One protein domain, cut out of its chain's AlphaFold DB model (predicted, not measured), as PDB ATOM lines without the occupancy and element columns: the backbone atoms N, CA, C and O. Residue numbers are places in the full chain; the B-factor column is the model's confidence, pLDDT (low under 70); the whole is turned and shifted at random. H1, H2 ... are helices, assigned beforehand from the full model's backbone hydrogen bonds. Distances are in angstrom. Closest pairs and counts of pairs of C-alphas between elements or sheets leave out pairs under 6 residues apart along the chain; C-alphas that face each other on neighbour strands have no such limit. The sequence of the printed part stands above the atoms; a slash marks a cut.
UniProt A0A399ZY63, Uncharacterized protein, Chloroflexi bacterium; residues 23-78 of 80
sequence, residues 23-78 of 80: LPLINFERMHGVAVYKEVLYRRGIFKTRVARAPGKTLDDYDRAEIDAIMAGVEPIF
ATOM      1  N   LEU A  23     162.602 173.451 193.105       96.62
ATOM      2  CA  LEU A  23     162.043 174.705 192.599       96.62
ATOM      3  C   LEU A  23     160.586 174.611 192.091       96.62
ATOM      4  O   LEU A  23     159.819 175.527 192.399       96.62
ATOM      5  N   PRO A  24     160.147 173.541 191.391       97.12
ATOM      6  CA  PRO A  24     158.741 173.382 191.019       97.12
ATOM      7  C   PRO A  24     157.801 173.378 192.230       97.12
ATOM      8  O   PRO A  24     156.776 174.058 192.208       97.12
ATOM      9  N   LEU A  25     158.182 172.703 193.320       95.56
ATOM     10  CA  LEU A  25     157.393 172.660 194.554       95.56
ATOM     11  C   LEU A  25     157.294 174.039 195.214       95.56
ATOM     12  O   LEU A  25     156.204 174.439 195.613       95.56
ATOM     13  N   ILE A  26     158.397 174.793 195.264       96.00
ATOM     14  CA  ILE A  26     158.417 176.168 195.803       96.00
ATOM     15  C   ILE A  26     157.494 177.083 194.987       96.00
ATOM     16  O   ILE A  26     156.747 177.892 195.542       96.00
ATOM     17  N   ASN A  27     157.521 176.958 193.660       97.31
ATOM     18  CA  ASN A  27     156.654 177.742 192.787       97.31
ATOM     19  C   ASN A  27     155.177 177.385 193.000       97.31
ATOM     20  O   ASN A  27     154.342 178.281 193.131       97.31
ATOM     21  N   PHE A  28     154.860 176.093 193.089       96.75
ATOM     22  CA  PHE A  28     153.504 175.602 193.324       96.75
ATOM     23  C   PHE A  28     152.948 176.055 194.682       96.75
ATOM     24  O   PHE A  28     151.842 176.597 194.778       96.75
ATOM     25  N   GLU A  29     153.762 175.939 195.729       95.06
ATOM     26  CA  GLU A  29     153.483 176.463 197.063       95.06
ATOM     27  C   GLU A  29     153.175 177.965 197.027       95.06
ATOM     28  O   GLU A  29     152.187 178.416 197.608       95.06
ATOM     29  N   ARG A  30     153.967 178.754 196.296       95.88
ATOM     30  CA  ARG A  30     153.771 180.205 196.199       95.88
ATOM     31  C   ARG A  30     152.455 180.596 195.515       95.88
ATOM     32  O   ARG A  30     151.899 181.642 195.854       95.88
ATOM     33  N   MET A  31     151.932 179.786 194.594       94.44
ATOM     34  CA  MET A  31     150.664 180.058 193.892       94.44
ATOM     35  C   MET A  31     149.424 179.716 194.733       94.44
ATOM     36  O   MET A  31     148.444 180.480 194.777       94.44
ATOM     37  N   HIS A  32     149.460 178.578 195.423       94.38
ATOM     38  CA  HIS A  32     148.290 178.009 196.099       94.38
ATOM     39  C   HIS A  32     148.332 178.148 197.631       94.38
ATOM     40  O   HIS A  32     147.299 178.031 198.299       94.38
ATOM     41  N   GLY A  33     149.496 178.466 198.195       93.00
ATOM     42  CA  GLY A  33     149.707 178.740 199.610       93.00
ATOM     43  C   GLY A  33     149.312 177.569 200.504       93.00
ATOM     44  O   GLY A  33     149.658 176.414 200.259       93.00
ATOM     45  N   VAL A  34     148.534 177.874 201.548       94.19
ATOM     46  CA  VAL A  34     148.171 176.916 202.606       94.19
ATOM     47  C   VAL A  34     147.480 175.654 202.083       94.19
ATOM     48  O   VAL A  34     147.607 174.597 202.701       94.19
ATOM     49  N   ALA A  35     146.793 175.736 200.943       95.81
ATOM     50  CA  ALA A  35     146.126 174.592 200.334       95.81
ATOM     51  C   ALA A  35     147.101 173.436 200.040       95.81
ATOM     52  O   ALA A  35     146.773 172.286 200.324       95.81
ATOM     53  N   VAL A  36     148.320 173.738 199.571       95.81
ATOM     54  CA  VAL A  36     149.347 172.731 199.235       95.81
ATOM     55  C   VAL A  36     149.866 172.042 200.484       95.81
ATOM     56  O   VAL A  36     149.899 170.818 200.543       95.81
ATOM     57  N   TYR A  37     150.215 172.806 201.523       95.00
ATOM     58  CA  TYR A  37     150.707 172.210 202.768       95.00
ATOM     59  C   TYR A  37     149.675 171.271 203.381       95.00
ATOM     60  O   TYR A  37     150.008 170.169 203.812       95.00
ATOM     61  N   LYS A  38     148.403 171.691 203.407       95.88
ATOM     62  CA  LYS A  38     147.324 170.861 203.941       95.88
ATOM     63  C   LYS A  38     147.094 169.615 203.097       95.88
ATOM     64  O   LYS A  38     146.835 168.569 203.681       95.88
ATOM     65  N   GLU A  39     147.211 169.715 201.775       95.81
ATOM     66  CA  GLU A  39     147.147 168.566 200.871       95.81
ATOM     67  C   GLU A  39     148.259 167.556 201.186       95.81
ATOM     68  O   GLU A  39     147.971 166.386 201.426       95.81
ATOM     69  N   VAL A  40     149.515 168.003 201.286       94.06
ATOM     70  CA  VAL A  40     150.659 167.126 201.595       94.06
ATOM     71  C   VAL A  40     150.501 166.466 202.971       94.06
ATOM     72  O   VAL A  40     150.689 165.257 203.104       94.06
ATOM     73  N   LEU A  41     150.108 167.226 203.999       95.50
ATOM     74  CA  LEU A  41     149.879 166.692 205.350       95.50
ATOM     75  C   LEU A  41     148.695 165.718 205.406       95.50
ATOM     76  O   LEU A  41     148.737 164.743 206.157       95.50
ATOM     77  N   TYR A  42     147.651 165.964 204.615       96.12
ATOM     78  CA  TYR A  42     146.511 165.063 204.481       96.12
ATOM     79  C   TYR A  42     146.918 163.743 203.817       96.12
ATOM     80  O   TYR A  42     146.651 162.675 204.364       96.12
ATOM     81  N   ARG A  43     147.644 163.797 202.694       93.38
ATOM     82  CA  ARG A  43     148.133 162.604 201.976       93.38
ATOM     83  C   ARG A  43     149.091 161.755 202.809       93.38
ATOM     84  O   ARG A  43     149.076 160.536 202.703       93.38
ATOM     85  N   ARG A  44     149.882 162.388 203.680       92.44
ATOM     86  CA  ARG A  44     150.759 161.701 204.644       92.44
ATOM     87  C   ARG A  44     150.025 161.157 205.876       92.44
ATOM     88  O   ARG A  44     150.672 160.648 206.785       92.44
ATOM     89  N   GLY A  45     148.699 161.290 205.947       96.62
ATOM     90  CA  GLY A  45     147.886 160.800 207.062       96.62
ATOM     91  C   GLY A  45     148.019 161.604 208.361       96.62
ATOM     92  O   GLY A  45     147.474 161.201 209.384       96.62
ATOM     93  N   ILE A  46     148.712 162.749 208.340       97.56
ATOM     94  CA  ILE A  46     148.897 163.615 209.515       97.56
ATOM     95  C   ILE A  46     147.612 164.406 209.785       97.56
ATOM     96  O   ILE A  46     147.186 164.556 210.930       97.56
ATOM     97  N   PHE A  47     146.968 164.910 208.728       97.44
ATOM     98  CA  PHE A  47     145.687 165.607 208.822       97.44
ATOM     99  C   PHE A  47     144.532 164.723 208.361       97.44
ATOM    100  O   PHE A  47     144.620 164.038 207.352       97.44
ATOM    101  N   LYS A  48     143.392 164.828 209.054       97.62
ATOM    102  CA  LYS A  48     142.133 164.179 208.644       97.62
ATOM    103  C   LYS A  48     141.411 164.910 207.509       97.62
ATOM    104  O   LYS A  48     140.487 164.364 206.923       97.62
ATOM    105  N   THR A  49     141.766 166.170 207.241       95.25
ATOM    106  CA  THR A  49     141.125 166.984 206.204       95.25
ATOM    107  C   THR A  49     142.053 168.066 205.658       95.25
ATOM    108  O   THR A  49     142.861 168.653 206.382       95.25
ATOM    109  N   ARG A  50     141.862 168.375 204.375       93.88
ATOM    110  CA  ARG A  50     142.517 169.457 203.625       93.88
ATOM    111  C   ARG A  50     141.746 170.786 203.640       93.88
ATOM    112  O   ARG A  50     142.259 171.796 203.175       93.88
ATOM    113  N   VAL A  51     140.543 170.820 204.221       93.06
ATOM    114  CA  VAL A  51     139.636 171.987 204.195       93.06
ATOM    115  C   VAL A  51     140.199 173.182 204.975       93.06
ATOM    116  O   VAL A  51     140.696 173.026 206.092       93.06
ATOM    117  N   ALA A  52     140.084 174.389 204.419       90.81
ATOM    118  CA  ALA A  52     140.384 175.658 205.084       90.81
ATOM    119  C   ALA A  52     139.110 176.512 205.235       90.81
ATOM    120  O   ALA A  52     138.155 176.349 204.480       90.81
ATOM    121  N   ARG A  53     139.084 177.421 206.221       92.00
ATOM    122  CA  ARG A  53     137.986 178.394 206.368       92.00
ATOM    123  C   ARG A  53     138.045 179.418 205.233       92.00
ATOM    124  O   ARG A  53     139.139 179.794 204.814       92.00
ATOM    125  N   ALA A  54     136.889 179.898 204.779       89.69
ATOM    126  CA  ALA A  54     136.818 180.977 203.795       89.69
ATOM    127  C   ALA A  54     137.569 182.236 204.295       89.69
ATOM    128  O   ALA A  54     137.518 182.521 205.495       89.69
ATOM    129  N   PRO A  55     138.266 182.978 203.411       87.31
ATOM    130  CA  PRO A  55     138.353 182.818 201.952       87.31
ATOM    131  C   PRO A  55     139.522 181.915 201.479       87.31
ATOM    132  O   PRO A  55     140.119 182.168 200.435       87.31
ATOM    133  N   GLY A  56     139.906 180.889 202.249       83.06
ATOM    134  CA  GLY A  56     141.007 179.986 201.896       83.06
ATOM    135  C   GLY A  56     140.805 179.253 200.563       83.06
ATOM    136  O   GLY A  56     139.710 178.777 200.268       83.06
ATOM    137  N   LYS A  57     141.882 179.144 199.775       86.12
ATOM    138  CA  LYS A  57     141.893 178.422 198.497       86.12
ATOM    139  C   LYS A  57     141.775 176.910 198.709       86.12
ATOM    140  O   LYS A  57     142.248 176.372 199.712       86.12
ATOM    141  N   THR A  58     141.209 176.227 197.722       92.06
ATOM    142  CA  THR A  58     141.237 174.769 197.581       92.06
ATOM    143  C   THR A  58     141.976 174.412 196.304       92.06
ATOM    144  O   THR A  58     141.880 175.157 195.335       92.06
ATOM    145  N   LEU A  59     142.669 173.276 196.301       95.44
ATOM    146  CA  LEU A  59     143.202 172.704 195.067       95.44
ATOM    147  C   LEU A  59     142.058 172.050 194.288       95.44
ATOM    148  O   LEU A  59     141.223 171.370 194.900       95.44
ATOM    149  N   ASP A  60     142.010 172.227 192.975       95.62
ATOM    150  CA  ASP A  60     141.130 171.457 192.095       95.62
ATOM    151  C   ASP A  60     141.778 170.119 191.673       95.62
ATOM    152  O   ASP A  60     142.742 169.665 192.297       95.62
ATOM    153  N   ASP A  61     141.178 169.404 190.717       97.12
ATOM    154  CA  ASP A  61     141.714 168.121 190.239       97.12
ATOM    155  C   ASP A  61     143.007 168.274 189.423       97.12
ATOM    156  O   ASP A  61     143.883 167.415 189.521       97.12
ATOM    157  N   TYR A  62     143.163 169.366 188.674       97.62
ATOM    158  CA  TYR A  62     144.368 169.629 187.888       97.62
ATOM    159  C   TYR A  62     145.529 170.035 188.792       97.62
ATOM    160  O   TYR A  62     146.629 169.508 188.648       97.62
ATOM    161  N   ASP A  63     145.262 170.879 189.789       96.94
ATOM    162  CA  ASP A  63     146.226 171.215 190.835       96.94
ATOM    163  C   ASP A  63     146.714 169.950 191.560       96.94
ATOM    164  O   ASP A  63     147.900 169.806 191.861       96.94
ATOM    165  N   ARG A  64     145.797 169.012 191.851       96.75
ATOM    166  CA  ARG A  64     146.129 167.734 192.500       96.75
ATOM    167  C   ARG A  64     147.025 166.850 191.634       96.75
ATOM    168  O   ARG A  64     147.936 166.240 192.188       96.75
ATOM    169  N   ALA A  65     146.768 166.798 190.330       97.75
ATOM    170  CA  ALA A  65     147.591 166.048 189.387       97.75
ATOM    171  C   ALA A  65     148.981 166.686 189.204       97.75
ATOM    172  O   ALA A  65     149.981 165.978 189.111       97.75
ATOM    173  N   GLU A  66     149.069 168.017 189.216       97.75
ATOM    174  CA  GLU A  66     150.349 168.723 189.126       97.75
ATOM    175  C   GLU A  66     151.212 168.478 190.371       97.75
ATOM    176  O   GLU A  66     152.390 168.131 190.258       97.75
ATOM    177  N   ILE A  67     150.633 168.573 191.577       96.31
ATOM    178  CA  ILE A  67     151.388 168.265 192.799       96.31
ATOM    179  C   ILE A  67     151.790 166.784 192.872       96.31
ATOM    180  O   ILE A  67     152.839 166.496 193.437       96.31
ATOM    181  N   ASP A  68     151.036 165.853 192.269       96.62
ATOM    182  CA  ASP A  68     151.474 164.453 192.124       96.62
ATOM    183  C   ASP A  68     152.775 164.357 191.313       96.62
ATOM    184  O   ASP A  68     153.747 163.745 191.763       96.62
ATOM    185  N   ALA A  69     152.822 165.007 190.148       97.31
ATOM    186  CA  ALA A  69     153.997 165.003 189.279       97.31
ATOM    187  C   ALA A  69     155.212 165.680 189.937       97.31
ATOM    188  O   ALA A  69     156.324 165.147 189.897       97.31
ATOM    189  N   ILE A  70     155.000 166.827 190.593       96.81
ATOM    190  CA  ILE A  70     156.048 167.540 191.332       96.81
ATOM    191  C   ILE A  70     156.596 166.667 192.465       96.81
ATOM    192  O   ILE A  70     157.815 166.547 192.604       96.81
ATOM    193  N   MET A  71     155.717 166.046 193.261       94.56
ATOM    194  CA  MET A  71     156.119 165.204 194.391       94.56
ATOM    195  C   MET A  71     156.938 163.995 193.938       94.56
ATOM    196  O   MET A  71     157.994 163.748 194.514       94.56
ATOM    197  N   ALA A  72     156.539 163.323 192.854       95.25
ATOM    198  CA  ALA A  72     157.317 162.225 192.276       95.25
ATOM    199  C   ALA A  72     158.747 162.651 191.876       95.25
ATOM    200  O   ALA A  72     159.686 161.864 191.990       95.25
ATOM    201  N   GLY A  73     158.934 163.904 191.445       94.69
ATOM    202  CA  GLY A  73     160.250 164.458 191.113       94.69
ATOM    203  C   GLY A  73     161.131 164.783 192.326       94.69
ATOM    204  O   GLY A  73     162.355 164.698 192.225       94.69
ATOM    205  N   VAL A  74     160.536 165.139 193.470       93.50
ATOM    206  CA  VAL A  74     161.276 165.520 194.692       93.50
ATOM    207  C   VAL A  74     161.417 164.391 195.713       93.50
ATOM    208  O   VAL A  74     162.307 164.438 196.555       93.50
ATOM    209  N   GLU A  75     160.583 163.356 195.658       91.50
ATOM    210  CA  GLU A  75     160.671 162.215 196.574       91.50
ATOM    211  C   GLU A  75     162.056 161.545 196.619       91.50
ATOM    212  O   GLU A  75     162.535 161.284 197.727       91.50
ATOM    213  N   PRO A  76     162.768 161.338 195.490       92.62
ATOM    214  CA  PRO A  76     164.088 160.702 195.498       92.62
ATOM    215  C   PRO A  76     165.168 161.455 196.287       92.62
ATOM    216  O   PRO A  76     166.203 160.872 196.611       92.62
ATOM    217  N   ILE A  77     164.964 162.745 196.575       91.50
ATOM    218  CA  ILE A  77     165.917 163.573 197.327       91.50
ATOM    219  C   ILE A  77     165.515 163.793 198.787       91.50
ATOM    220  O   ILE A  77     166.240 164.466 199.524       91.50
ATOM    221  N   PHE A  78     164.394 163.226 199.234       86.62
ATOM    222  CA  PHE A  78     164.046 163.234 200.650       86.62
ATOM    223  C   PHE A  78     165.017 162.350 201.436       86.62
ATOM    224  O   PHE A  78     165.297 161.211 201.069       86.62
TER     225      PHE A  78
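What this domain is: This is residues 23 to 78 of the 80 residues of an uncharacterized protein of Chloroflexi bacterium (UniProt A0A399ZY63). H3 and H1 lie side by side, H2 turns off H1 at a corner, and residues 44 to 60 loop from H2 to H3. The printed part has 56 residues with three named helices, H1, H2, H3 in order: all helix. It is compact, radius of gyration of the C-alphas 11.2 A, spanning 34 by 23 by 17 A.

Where its parts are: H3, residues 61 to 77, runs 25.6 A to C-alpha 77 at (165.917, 163.573, 197.327). H1, residues 23 to 32, begins at C-alpha 23, (162.043, 174.705, 192.599); H2 is residues 34 to 43.

How they stand to each other: H3 touches H1 with residues 67 to 71 alone, opposite ways at a shallow tilt of 32 degrees; the C-alphas of Ile 70 and Leu 25 are closest, 6.2 A. H1 and H2 only just touch, only at the corner, with 3 pairs of C-alphas within 8 A. H2 and H3 are near each other. Every O i to N i+4 pair is within hydrogen-bond range in H1 and H2, 11 of 13 in H3.

The domain as a whole: The printed part has no cut; no printed residue is under 70 in pLDDT.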